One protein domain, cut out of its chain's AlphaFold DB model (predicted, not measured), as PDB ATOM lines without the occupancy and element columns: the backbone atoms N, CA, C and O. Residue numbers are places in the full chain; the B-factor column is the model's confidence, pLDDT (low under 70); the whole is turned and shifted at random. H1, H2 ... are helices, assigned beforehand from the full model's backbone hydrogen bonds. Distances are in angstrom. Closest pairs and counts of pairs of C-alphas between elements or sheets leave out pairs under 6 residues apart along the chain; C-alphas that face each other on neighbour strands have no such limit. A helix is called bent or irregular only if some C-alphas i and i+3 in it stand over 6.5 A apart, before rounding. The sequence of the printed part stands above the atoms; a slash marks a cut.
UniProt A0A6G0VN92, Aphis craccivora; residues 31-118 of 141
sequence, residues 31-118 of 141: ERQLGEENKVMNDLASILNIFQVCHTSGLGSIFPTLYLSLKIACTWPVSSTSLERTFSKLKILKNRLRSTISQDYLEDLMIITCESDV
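AT A GLANCE: This is residues 31 to 118 of the 141 residues of a protein of Aphis craccivora (UniProt A0A6G0VN92). One long bent helix, H3, runs most of the length of an open, elongated shape, and a helix folds back from each of its ends: H1 beside the first arm H3a, and the shorter H4 beside the far end of the second arm H3b. The small helix H2 sits in the turn between H1 and H3a, and the first residues of H1, 31 to 36, stick out free. The printed part has 88 residues with four named helices, in the order H1, H2, H3, H4, and no named strand; the class is all helix. The whole is extended, with a radius of gyration of the C-alphas of 19.1 A and spans of 57 by 34 by 21 A.

IN THESE COORDINATES: By its hydrogen bonds H3 was assigned as one helix, residues 64 to 98, but it is bent: C-alphas 78 and 81 are 6.8 A apart. Its arm H3a, residues 64 to 78, is 21.4 A long, and its arm H3b, residues 81 to 98, is 25.0 A long. H1, residues 31 to 56, measures 38.0 A from C-alpha 31 at (13.916, -20.032, -106.784) to C-alpha 56 at (6.757, 17.307, -107.597). H2 holds residues 59 to 62. H4, residues 103 to 114, is 16.8 A long and ends with C-alpha 114 at (-8.053, -9.806, -89.910).

HOW THE PARTS SIT: The lines of H3a and H3b stand at a steep tilt of 45 degrees. H1 touches H3a with residues 44 to 51 alone; the closest C-alphas are those of Leu 44 and Val 78, 7.3 A apart. These two run opposite ways at a shallow tilt of 21 degrees. H2 and H3a only just touch, with 3 pairs of C-alphas within 8 A, and only at the corner by their link; the closest are those of Gly 60 and Tyr 67, 5.5 A apart. H3b and H4 form a helical hairpin and only just touch, with 3 pairs of C-alphas within 8 A, the closest being those of Arg 98 and Leu 106, 7.1 A apart. They run opposite ways at a tilt of 36 degrees, only just steep. H1 is apart from H3b and from H4. Every O i to N i+4 pair is within hydrogen-bond range in H3b and H4, against 19 of 22 in H1 and 9 of 11 in H3a; H2 is too short for such a pair.

THE WHOLE: The two C-alphas farthest apart, those of Ile 62 and Thr 100, are 57.6 A apart. The printed part has no cut, and its three links are tight. Residues 82 to 89 of H3b and residues 111 to 118, of which 111 to 114 belong to H4, stand free. The mean pLDDT of the printed part is 72.1, with residues 31 to 44, 54, 57 to 61, 76 to 83 and 97 to 99 under 70.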
ATOM      1  N   GLU A  31      12.733 -20.742-106.253       47.84
ATOM      2  CA  GLU A  31      13.916 -20.032-106.784       47.84
ATOM      3  C   GLU A  31      13.624 -19.229-108.063       47.84
ATOM      4  O   GLU A  31      14.226 -18.174-108.293       47.84
ATOM      5  N   ARG A  32      12.667 -19.670-108.891       48.75
ATOM      6  CA  ARG A  32      12.238 -18.912-110.083       48.75
ATOM      7  C   ARG A  32      11.401 -17.686-109.712       48.75
ATOM      8  O   ARG A  32      11.467 -16.676-110.412       48.75
ATOM      9  N   GLN A  33      10.680 -17.748-108.593       49.28
ATOM     10  CA  GLN A  33       9.871 -16.647-108.073       49.28
ATOM     11  C   GLN A  33      10.717 -15.498-107.503       49.28
ATOM     12  O   GLN A  33      10.384 -14.335-107.732       49.28
ATOM     13  N   LEU A  34      11.854 -15.784-106.858       46.31
ATOM     14  CA  LEU A  34      12.744 -14.737-106.336       46.31
ATOM     15  C   LEU A  34      13.392 -13.878-107.438       46.31
ATOM     16  O   LEU A  34      13.612 -12.681-107.241       46.31
ATOM     17  N   GLY A  35      13.709 -14.455-108.602       47.56
ATOM     18  CA  GLY A  35      14.329 -13.725-109.717       47.56
ATOM     19  C   GLY A  35      13.381 -12.730-110.398       47.56
ATOM     20  O   GLY A  35      13.788 -11.623-110.759       47.56
ATOM     21  N   GLU A  36      12.105 -13.097-110.531       54.16
ATOM     22  CA  GLU A  36      11.063 -12.210-111.056       54.16
ATOM     23  C   GLU A  36      10.630 -11.163-110.022       54.16
ATOM     24  O   GLU A  36      10.480  -9.994-110.383       54.16
ATOM     25  N   GLU A  37      10.529 -11.527-108.737       53.62
ATOM     26  CA  GLU A  37      10.161 -10.598-107.659       53.62
ATOM     27  C   GLU A  37      11.175  -9.450-107.531       53.62
ATOM     28  O   GLU A  37      10.773  -8.292-107.446       53.62
ATOM     29  N   ASN A  38      12.483  -9.723-107.645       53.53
ATOM     30  CA  ASN A  38      13.523  -8.685-107.630       53.53
ATOM     31  C   ASN A  38      13.443  -7.730-108.836       53.53
ATOM     32  O   ASN A  38      13.714  -6.535-108.706       53.53
ATOM     33  N   LYS A  39      13.057  -8.220-110.019       56.53
ATOM     34  CA  LYS A  39      12.869  -7.372-111.207       56.53
ATOM     35  C   LYS A  39      11.625  -6.489-111.060       56.53
ATOM     36  O   LYS A  39      11.703  -5.286-111.298       56.53
ATOM     37  N   VAL A  40      10.518  -7.065-110.593       61.66
ATOM     38  CA  VAL A  40       9.265  -6.346-110.329       61.66
ATOM     39  C   VAL A  40       9.458  -5.297-109.233       61.66
ATOM     40  O   VAL A  40       9.004  -4.173-109.395       61.66
ATOM     41  N   MET A  41      10.196  -5.596-108.160       55.12
ATOM     42  CA  MET A  41      10.484  -4.624-107.095       55.12
ATOM     43  C   MET A  41      11.257  -3.401-107.608       55.12
ATOM     44  O   MET A  41      10.954  -2.272-107.218       55.12
ATOM     45  N   ASN A  42      12.215  -3.609-108.516       63.91
ATOM     46  CA  ASN A  42      12.969  -2.526-109.153       63.91
ATOM     47  C   ASN A  42      12.105  -1.707-110.134       63.91
ATOM     48  O   ASN A  42      12.229  -0.478-110.190       63.91
ATOM     49  N   ASP A  43      11.188  -2.352-110.858       67.56
ATOM     50  CA  ASP A  43      10.231  -1.684-111.751       67.56
ATOM     51  C   ASP A  43       9.171  -0.890-110.961       67.56
ATOM     52  O   ASP A  43       8.843   0.241-111.320       67.56
ATOM     53  N   LEU A  44       8.690  -1.420-109.831       66.12
ATOM     54  CA  LEU A  44       7.767  -0.732-108.924       66.12
ATOM     55  C   LEU A  44       8.430   0.471-108.247       66.12
ATOM     56  O   LEU A  44       7.835   1.548-108.199       66.12
ATOM     57  N   ALA A  45       9.679   0.333-107.791       70.62
ATOM     58  CA  ALA A  45      10.466   1.454-107.278       70.62
ATOM     59  C   ALA A  45      10.646   2.552-108.344       70.62
ATOM     60  O   ALA A  45      10.540   3.742-108.048       70.62
ATOM     61  N   SER A  46      10.837   2.161-109.606       77.75
ATOM     62  CA  SER A  46      10.929   3.086-110.741       77.75
ATOM     63  C   SER A  46       9.595   3.786-111.040       77.75
ATOM     64  O   SER A  46       9.574   4.997-111.253       77.75
ATOM     65  N   ILE A  47       8.469   3.068-110.988       74.19
ATOM     66  CA  ILE A  47       7.117   3.631-111.151       74.19
ATOM     67  C   ILE A  47       6.784   4.617-110.022       74.19
ATOM     68  O   ILE A  47       6.248   5.694-110.290       74.19
ATOM     69  N   LEU A  48       7.138   4.298-108.774       74.31
ATOM     70  CA  LEU A  48       6.958   5.201-107.634       74.31
ATOM     71  C   LEU A  48       7.813   6.465-107.768       74.31
ATOM     72  O   LEU A  48       7.318   7.564-107.518       74.31
ATOM     73  N   ASN A  49       9.053   6.334-108.249       76.94
ATOM     74  CA  ASN A  49       9.909   7.479-108.557       76.94
ATOM     75  C   ASN A  49       9.297   8.372-109.647       76.94
ATOM     76  O   ASN A  49       9.277   9.594-109.499       76.94
ATOM     77  N   ILE A  50       8.737   7.791-110.713       74.00
ATOM     78  CA  ILE A  50       8.036   8.545-111.766       74.00
ATOM     79  C   ILE A  50       6.807   9.256-111.188       74.00
ATOM     80  O   ILE A  50       6.609  10.444-111.445       74.00
ATOM     81  N   PHE A  51       6.015   8.580-110.356       72.31
ATOM     82  CA  PHE A  51       4.864   9.180-109.681       72.31
ATOM     83  C   PHE A  51       5.273  10.356-108.779       72.31
ATOM     84  O   PHE A  51       4.642  11.415-108.815       72.31
ATOM     85  N   GLN A  52       6.366  10.218-108.026       73.44
ATOM     86  CA  GLN A  52       6.911  11.271-107.171       73.44
ATOM     87  C   GLN A  52       7.435  12.465-107.981       73.44
ATOM     88  O   GLN A  52       7.193  13.617-107.609       73.44
ATOM     89  N   VAL A  53       8.095  12.223-109.116       77.44
ATOM     90  CA  VAL A  53       8.532  13.274-110.048       77.44
ATOM     91  C   VAL A  53       7.329  13.984-110.671       77.44
ATOM     92  O   VAL A  53       7.308  15.214-110.711       77.44
ATOM     93  N   CYS A  54       6.289  13.258-111.087       68.38
ATOM     94  CA  CYS A  54       5.050  13.841-111.609       68.38
ATOM     95  C   CYS A  54       4.296  14.670-110.557       68.38
ATOM     96  O   CYS A  54       3.743  15.723-110.883       68.38
ATOM     97  N   HIS A  55       4.300  14.227-109.297       70.94
ATOM     98  CA  HIS A  55       3.731  14.967-108.172       70.94
ATOM     99  C   HIS A  55       4.520  16.255-107.883       70.94
ATOM    100  O   HIS A  55       3.935  17.329-107.770       70.94
ATOM    101  N   THR A  56       5.853  16.167-107.846       70.75
ATOM    102  CA  THR A  56       6.757  17.307-107.597       70.75
ATOM    103  C   THR A  56       6.731  18.321-108.746       70.75
ATOM    104  O   THR A  56       6.835  19.522-108.518       70.75
ATOM    105  N   SER A  57       6.510  17.853-109.977       66.94
ATOM    106  CA  SER A  57       6.389  18.688-111.181       66.94
ATOM    107  C   SER A  57       5.024  19.381-111.319       66.94
ATOM    108  O   SER A  57       4.768  20.036-112.326       66.94
ATOM    109  N   GLY A  58       4.123  19.240-110.338       67.50
ATOM    110  CA  GLY A  58       2.843  19.953-110.316       67.50
ATOM    111  C   GLY A  58       1.836  19.492-111.375       67.50
ATOM    112  O   GLY A  58       0.906  20.235-111.698       67.50
ATOM    113  N   LEU A  59       1.975  18.270-111.907       64.88
ATOM    114  CA  LEU A  59       1.129  17.760-112.994       64.88
ATOM    115  C   LEU A  59      -0.350  17.627-112.586       64.88
ATOM    116  O   LEU A  59      -1.238  17.735-113.430       64.88
ATOM    117  N   GLY A  60      -0.622  17.482-111.284       63.81
ATOM    118  CA  GLY A  60      -1.979  17.475-110.730       63.81
ATOM    119  C   GLY A  60      -2.754  18.783-110.940       63.81
ATOM    120  O   GLY A  60      -3.980  18.751-110.964       63.81
ATOM    121  N   SER A  61      -2.063  19.912-111.148       63.88
ATOM    122  CA  SER A  61      -2.704  21.207-111.432       63.88
ATOM    123  C   SER A  61      -3.072  21.394-112.909       63.88
ATOM    124  O   SER A  61      -4.014  22.119-113.217       63.88
ATOM    125  N   ILE A  62      -2.360  20.716-113.817       73.06
ATOM    126  CA  ILE A  62      -2.527  20.846-115.272       73.06
ATOM    127  C   ILE A  62      -3.467  19.753-115.807       73.06
ATOM    128  O   ILE A  62      -4.299  20.024-116.670       73.06
ATOM    129  N   PHE A  63      -3.382  18.526-115.271       75.06
ATOM    130  CA  PHE A  63      -4.193  17.380-115.698       75.06
ATOM    131  C   PHE A  63      -4.732  16.563-114.507       75.06
ATOM    132  O   PHE A  63      -4.214  15.482-114.205       75.06
ATOM    133  N   PRO A  64      -5.813  17.021-113.851       74.62
ATOM    134  CA  PRO A  64      -6.374  16.349-112.675       74.62
ATOM    135  C   PRO A  64      -6.868  14.920-112.971       74.62
ATOM    136  O   PRO A  64      -6.659  14.010-112.169       74.62
ATOM    137  N   THR A  65      -7.455  14.684-114.149       78.12
ATOM    138  CA  THR A  65      -7.974  13.365-114.561       78.12
ATOM    139  C   THR A  65      -6.863  12.347-114.821       78.12
ATOM    140  O   THR A  65      -6.985  11.176-114.456       78.12
ATOM    141  N   LEU A  66      -5.758  12.788-115.429       80.38
ATOM    142  CA  LEU A  66      -4.602  11.931-115.696       80.38
ATOM    143  C   LEU A  66      -3.891  11.566-114.390       80.38
ATOM    144  O   LEU A  66      -3.539  10.408-114.186       80.38
ATOM    145  N   TYR A  67      -3.743  12.537-113.485       81.06
ATOM    146  CA  TYR A  67      -3.156  12.316-112.167       81.06
ATOM    147  C   TYR A  67      -3.966  11.316-111.329       81.06
ATOM    148  O   TYR A  67      -3.390  10.406-110.736       81.06
ATOM    149  N   LEU A  68      -5.301  11.425-111.330       80.88
ATOM    150  CA  LEU A  68      -6.177  10.462-110.656       80.88
ATOM    151  C   LEU A  68      -6.049   9.055-111.257       80.88
ATOM    152  O   LEU A  68      -5.938   8.079-110.519       80.88
ATOM    153  N   SER A  69      -6.017   8.959-112.587       80.25
ATOM    154  CA  SER A  69      -5.870   7.681-113.293       80.25
ATOM    155  C   SER A  69      -4.527   7.019-112.980       80.25
ATOM    156  O   SER A  69      -4.493   5.833-112.670       80.25
ATOM    157  N   LEU A  70      -3.435   7.791-112.979       78.94
ATOM    158  CA  LEU A  70      -2.104   7.312-112.604       78.94
ATOM    159  C   LEU A  70      -2.055   6.881-111.135       78.94
ATOM    160  O   LEU A  70      -1.505   5.835-110.828       78.94
ATOM    161  N   LYS A  71      -2.681   7.638-110.228       79.50
ATOM    162  CA  LYS A  71      -2.769   7.281-108.807       79.50
ATOM    163  C   LYS A  71      -3.474   5.938-108.604       79.50
ATOM    164  O   LYS A  71      -2.935   5.074-107.924       79.50
ATOM    165  N   ILE A  72      -4.635   5.738-109.231       80.75
ATOM    166  CA  ILE A  72      -5.376   4.466-109.180       80.75
ATOM    167  C   ILE A  72      -4.533   3.340-109.792       80.75
ATOM    168  O   ILE A  72      -4.395   2.273-109.197       80.75
ATOM    169  N   ALA A  73      -3.915   3.602-110.944       77.69
ATOM    170  CA  ALA A  73      -3.045   2.661-111.632       77.69
ATOM    171  C   ALA A  73      -1.714   2.398-110.914       77.69
ATOM    172  O   ALA A  73      -1.055   1.441-111.279       77.69
ATOM    173  N   CYS A  74      -1.301   3.196-109.924       71.56
ATOM    174  CA  CYS A  74      -0.164   2.903-109.046       71.56
ATOM    175  C   CYS A  74      -0.601   2.120-107.800       71.56
ATOM    176  O   CYS A  74       0.136   1.263-107.328       71.56
ATOM    177  N   THR A  75      -1.810   2.356-107.282       73.06
ATOM    178  CA  THR A  75      -2.376   1.569-106.172       73.06
ATOM    179  C   THR A  75      -2.715   0.137-106.600       73.06
ATOM    180  O   THR A  75      -2.492  -0.803-105.840       73.06
ATOM    181  N   TRP A  76      -3.201  -0.050-107.830       69.75
ATOM    182  CA  TRP A  76      -3.601  -1.357-108.358       69.75
ATOM    183  C   TRP A  76      -2.443  -2.383-108.466       69.75
ATOM    184  O   TRP A  76      -2.567  -3.453-107.871       69.75
ATOM    185  N   PRO A  77      -1.295  -2.098-109.122       60.25
ATOM    186  CA  PRO A  77      -0.182  -3.039-109.292       60.25
ATOM    187  C   PRO A  77       0.685  -3.205-108.039       60.25
ATOM    188  O   PRO A  77       1.390  -4.197-107.922       60.25
ATOM    189  N   VAL A  78       0.639  -2.270-107.088       58.56
ATOM    190  CA  VAL A  78       1.371  -2.407-105.815       58.56
ATOM    191  C   VAL A  78       0.617  -3.321-104.843       58.56
ATOM    192  O   VAL A  78       1.224  -3.966-103.991       58.56
ATOM    193  N   SER A  79      -0.707  -3.431-104.989       61.62
ATOM    194  CA  SER A  79      -1.525  -4.293-104.133       61.62
ATOM    195  C   SER A  79      -1.526  -5.766-104.550       61.62
ATOM    196  O   SER A  79      -1.799  -6.615-103.705       61.62
ATOM    197  N   SER A  80      -1.191  -6.097-105.806       62.59
ATOM    198  CA  SER A  80      -1.337  -7.468-106.308       62.59
ATOM    199  C   SER A  80      -0.387  -8.440-105.617       62.59
ATOM    200  O   SER A  80      -0.849  -9.453-105.122       62.59
ATOM    201  N   THR A  81       0.898  -8.122-105.448       65.00
ATOM    202  CA  THR A  81       1.866  -9.082-104.878       65.00
ATOM    203  C   THR A  81       1.611  -9.390-103.399       65.00
ATOM    204  O   THR A  81       1.649 -10.549-102.981       65.00
ATOM    205  N   SER A  82       1.315  -8.370-102.586       65.69
ATOM    206  CA  SER A  82       1.039  -8.567-101.153       65.69
ATOM    207  C   SER A  82      -0.282  -9.308-100.939       65.69
ATOM    208  O   SER A  82      -0.382 -10.212-100.103       65.69
ATOM    209  N   LEU A  83      -1.287  -8.986-101.752       66.12
ATOM    210  CA  LEU A  83      -2.599  -9.603-101.679       66.12
ATOM    211  C   LEU A  83      -2.600 -11.018-102.281       66.12
ATOM    212  O   LEU A  83      -3.238 -11.892-101.717       66.12
ATOM    213  N   GLU A  84      -1.841 -11.295-103.343       71.19
ATOM    214  CA  GLU A  84      -1.630 -12.637-103.909       71.19
ATOM    215  C   GLU A  84      -0.901 -13.547-102.921       71.19
ATOM    216  O   GLU A  84      -1.343 -14.674-102.686       71.19
ATOM    217  N   ARG A  85       0.162 -13.053-102.265       79.06
ATOM    218  CA  ARG A  85       0.859 -13.785-101.195       79.06
ATOM    219  C   ARG A  85      -0.081 -14.065-100.019       79.06
ATOM    220  O   ARG A  85      -0.119 -15.187 -99.517       79.06
ATOM    221  N   THR A  86      -0.876 -13.077 -99.610       77.56
ATOM    222  CA  THR A  86      -1.852 -13.221 -98.517       77.56
ATOM    223  C   THR A  86      -3.005 -14.156 -98.896       77.56
ATOM    224  O   THR A  86      -3.360 -15.038 -98.119       77.56
ATOM    225  N   PHE A  87      -3.542 -14.063-100.113       74.06
ATOM    226  CA  PHE A  87      -4.591 -14.952-100.613       74.06
ATOM    227  C   PHE A  87      -4.094 -16.371-100.862       74.06
ATOM    228  O   PHE A  87      -4.856 -17.313-100.661       74.06
ATOM    229  N   SER A  88      -2.837 -16.554-101.266       80.19
ATOM    230  CA  SER A  88      -2.218 -17.876-101.386       80.19
ATOM    231  C   SER A  88      -2.134 -18.553-100.015       80.19
ATOM    232  O   SER A  88      -2.620 -19.674 -99.838       80.19
ATOM    233  N   LYS A  89      -1.653 -17.822 -98.999       78.12
ATOM    234  CA  LYS A  89      -1.667 -18.282 -97.602       78.12
ATOM    235  C   LYS A  89      -3.086 -18.578 -97.117       78.12
ATOM    236  O   LYS A  89      -3.325 -19.642 -96.552       78.12
ATOM    237  N   LEU A  90      -4.048 -17.700 -97.406       81.44
ATOM    238  CA  LEU A  90      -5.451 -17.906 -97.052       81.44
ATOM    239  C   LEU A  90      -6.058 -19.118 -97.769       81.44
ATOM    240  O   LEU A  90      -6.859 -19.839 -97.187       81.44
ATOM    241  N   LYS A  91      -5.678 -19.390 -99.019       81.88
ATOM    242  CA  LYS A  91      -6.122 -20.565 -99.777       81.88
ATOM    243  C   LYS A  91      -5.635 -21.855 -99.122       81.88
ATOM    244  O   LYS A  91      -6.429 -22.784 -98.979       81.88
ATOM    245  N   ILE A  92      -4.373 -21.900 -98.694       81.50
ATOM    246  CA  ILE A  92      -3.806 -23.029 -97.942       81.50
ATOM    247  C   ILE A  92      -4.523 -23.179 -96.599       81.50
ATOM    248  O   ILE A  92      -4.983 -24.272 -96.273       81.50
ATOM    249  N   LEU A  93      -4.681 -22.081 -95.856       78.50
ATOM    250  CA  LEU A  93      -5.375 -22.049 -94.571       78.50
ATOM    251  C   LEU A  93      -6.814 -22.561 -94.706       78.50
ATOM    252  O   LEU A  93      -7.223 -23.470 -93.990       78.50
ATOM    253  N   LYS A  94      -7.554 -22.056 -95.695       78.81
ATOM    254  CA  LYS A  94      -8.928 -22.451 -95.999       78.81
ATOM    255  C   LYS A  94      -9.032 -23.924 -96.371       78.81
ATOM    256  O   LYS A  94      -9.997 -24.571 -95.990       78.81
ATOM    257  N   ASN A  95      -8.062 -24.464 -97.106       79.56
ATOM    258  CA  ASN A  95      -8.066 -25.870 -97.497       79.56
ATOM    259  C   ASN A  95      -7.735 -26.803 -96.319       79.56
ATOM    260  O   ASN A  95      -8.419 -27.801 -96.127       79.56
ATOM    261  N   ARG A  96      -6.724 -26.454 -95.511       75.00
ATOM    262  CA  ARG A  96      -6.293 -27.245 -94.344       75.00
ATOM    263  C   ARG A  96      -7.284 -27.185 -93.184       75.00
ATOM    264  O   ARG A  96      -7.508 -28.196 -92.534       75.00
ATOM    265  N   LEU A  97      -7.874 -26.019 -92.917       67.00
ATOM    266  CA  LEU A  97      -8.850 -25.866 -91.842       67.00
ATOM    267  C   LEU A  97     -10.215 -26.426 -92.242       67.00
ATOM    268  O   LEU A  97     -10.817 -27.133 -91.451       67.00
ATOM    269  N   ARG A  98     -10.701 -26.238 -93.474       66.62
ATOM    270  CA  ARG A  98     -12.012 -26.791 -93.872       66.62
ATOM    271  C   ARG A  98     -12.102 -28.318 -93.764       66.62
ATOM    272  O   ARG A  98     -13.185 -28.839 -93.531       66.62
ATOM    273  N   SER A  99     -10.992 -29.050 -93.902       69.44
ATOM    274  CA  SER A  99     -10.988 -30.499 -93.646       69.44
ATOM    275  C   SER A  99     -11.166 -30.871 -92.167       69.44
ATOM    276  O   SER A  99     -11.374 -32.041 -91.860       69.44
ATOM    277  N   THR A 100     -11.081 -29.903 -91.253       74.38
ATOM    278  CA  THR A 100     -11.054 -30.110 -89.796       74.38
ATOM    279  C   THR A 100     -12.138 -29.314 -89.048       74.38
ATOM    280  O   THR A 100     -12.486 -29.682 -87.930       74.38
ATOM    281  N   ILE A 101     -12.703 -28.254 -89.640       79.81
ATOM    282  CA  ILE A 101     -13.610 -27.289 -88.992       79.81
ATOM    283  C   ILE A 101     -14.765 -26.908 -89.940       79.81
ATOM    284  O   ILE A 101     -14.596 -26.868 -91.159       79.81
ATOM    285  N   SER A 102     -15.954 -26.651 -89.373       80.56
ATOM    286  CA  SER A 102     -17.138 -26.199 -90.125       80.56
ATOM    287  C   SER A 102     -16.874 -24.871 -90.845       80.56
ATOM    288  O   SER A 102     -16.132 -24.026 -90.346       80.56
ATOM    289  N   GLN A 103     -17.501 -24.672 -92.006       80.25
ATOM    290  CA  GLN A 103     -17.298 -23.490 -92.849       80.25
ATOM    291  C   GLN A 103     -17.618 -22.177 -92.108       80.25
ATOM    292  O   GLN A 103     -16.863 -21.224 -92.271       80.25
ATOM    293  N   ASP A 104     -18.655 -22.163 -91.267       83.75
ATOM    294  CA  ASP A 104     -19.057 -20.981 -90.486       83.75
ATOM    295  C   ASP A 104     -17.974 -20.586 -89.468       83.75
ATOM    296  O   ASP A 104     -17.517 -19.451 -89.423       83.75
ATOM    297  N   TYR A 105     -17.451 -21.568 -88.730       86.00
ATOM    298  CA  TYR A 105     -16.373 -21.347 -87.761       86.00
ATOM    299  C   TYR A 105     -15.080 -20.840 -88.421       86.00
ATOM    300  O   TYR A 105     -14.301 -20.111 -87.808       86.00
ATOM    301  N   LEU A 106     -14.807 -21.266 -89.657       85.06
ATOM    302  CA  LEU A 106     -13.626 -20.832 -90.400       85.06
ATOM    303  C   LEU A 106     -13.745 -19.369 -90.843       85.06
ATOM    304  O   LEU A 106     -12.742 -18.655 -90.868       85.06
ATOM    305  N   GLU A 107     -14.950 -18.937 -91.207       85.69
ATOM    306  CA  GLU A 107     -15.241 -17.545 -91.545       85.69
ATOM    307  C   GLU A 107     -15.074 -16.640 -90.321       85.69
ATOM    308  O   GLU A 107     -14.325 -15.665 -90.392       85.69
ATOM    309  N   ASP A 108     -15.641 -17.036 -89.179       86.69
ATOM    310  CA  ASP A 108     -15.490 -16.315 -87.912       86.69
ATOM    311  C   ASP A 108     -14.011 -16.171 -87.509       86.69
ATOM    312  O   ASP A 108     -13.551 -15.089 -87.139       86.69
ATOM    313  N   LEU A 109     -13.219 -17.241 -87.645       84.38
ATOM    314  CA  LEU A 109     -11.786 -17.214 -87.337       84.38
ATOM    315  C   LEU A 109     -11.001 -16.281 -88.270       84.38
ATOM    316  O   LEU A 109     -10.050 -15.620 -87.843       84.38
ATOM    317  N   MET A 110     -11.380 -16.224 -89.546       84.25
ATOM    318  CA  MET A 110     -10.754 -15.330 -90.517       84.25
ATOM    319  C   MET A 110     -11.013 -13.865 -90.158       84.25
ATOM    320  O   MET A 110     -10.082 -13.065 -90.215       84.25
ATOM    321  N   ILE A 111     -12.236 -13.535 -89.731       85.50
ATOM    322  CA  ILE A 111     -12.599 -12.193 -89.258       85.50
ATOM    323  C   ILE A 111     -11.746 -11.812 -88.045       85.50
ATOM    324  O   ILE A 111     -11.109 -10.763 -88.058       85.50
ATOM    325  N   ILE A 112     -11.643 -12.696 -87.047       84.31
ATOM    326  CA  ILE A 112     -10.806 -12.473 -85.855       84.31
ATOM    327  C   ILE A 112      -9.335 -12.255 -86.239       84.31
ATOM    328  O   ILE A 112      -8.656 -11.408 -85.668       84.31
ATOM    329  N   THR A 113      -8.831 -13.003 -87.224       81.25
ATOM    330  CA  THR A 113      -7.436 -12.884 -87.678       81.25
ATOM    331  C   THR A 113      -7.184 -11.559 -88.406       81.25
ATOM    332  O   THR A 113      -6.134 -10.945 -88.215       81.25
ATOM    333  N   CYS A 114      -8.134 -11.099 -89.227       80.06
ATOM    334  CA  CYS A 114      -8.053  -9.806 -89.910       80.06
ATOM    335  C   CYS A 114      -8.153  -8.620 -88.941       80.06
ATOM    336  O   CYS A 114      -7.445  -7.638 -89.130       80.06
ATOM    337  N   GLU A 115      -8.978  -8.735 -87.902       81.19
ATOM    338  CA  GLU A 115      -9.196  -7.703 -86.875       81.19
ATOM    339  C   GLU A 115      -8.268  -7.870 -85.655       81.19
ATOM    340  O   GLU A 115      -8.525  -7.336 -84.580       81.19
ATOM    341  N   SER A 116      -7.167  -8.615 -85.799       72.56
ATOM    342  CA  SER A 116      -6.230  -8.904 -84.699       72.56
ATOM    343  C   SER A 116      -5.483  -7.680 -84.150       72.56
ATOM    344  O   SER A 116      -4.881  -7.771 -83.083       72.56
ATOM    345  N   ASP A 117      -5.543  -6.542 -84.848       78.31
ATOM    346  CA  ASP A 117      -4.964  -5.254 -84.433       78.31
ATOM    347  C   ASP A 117      -5.913  -4.433 -83.531       78.31
ATOM    348  O   ASP A 117      -5.595  -3.325 -83.106       78.31
ATOM    349  N   VAL A 118      -7.108  -4.955 -83.230       80.38
ATOM    350  CA  VAL A 118      -8.056  -4.310 -82.317       80.38
ATOM    351  C   VAL A 118      -7.680  -4.627 -80.868       80.38
ATOM    352  O   VAL A 118      -7.709  -5.781 -80.438       80.38
TER     353      VAL A 118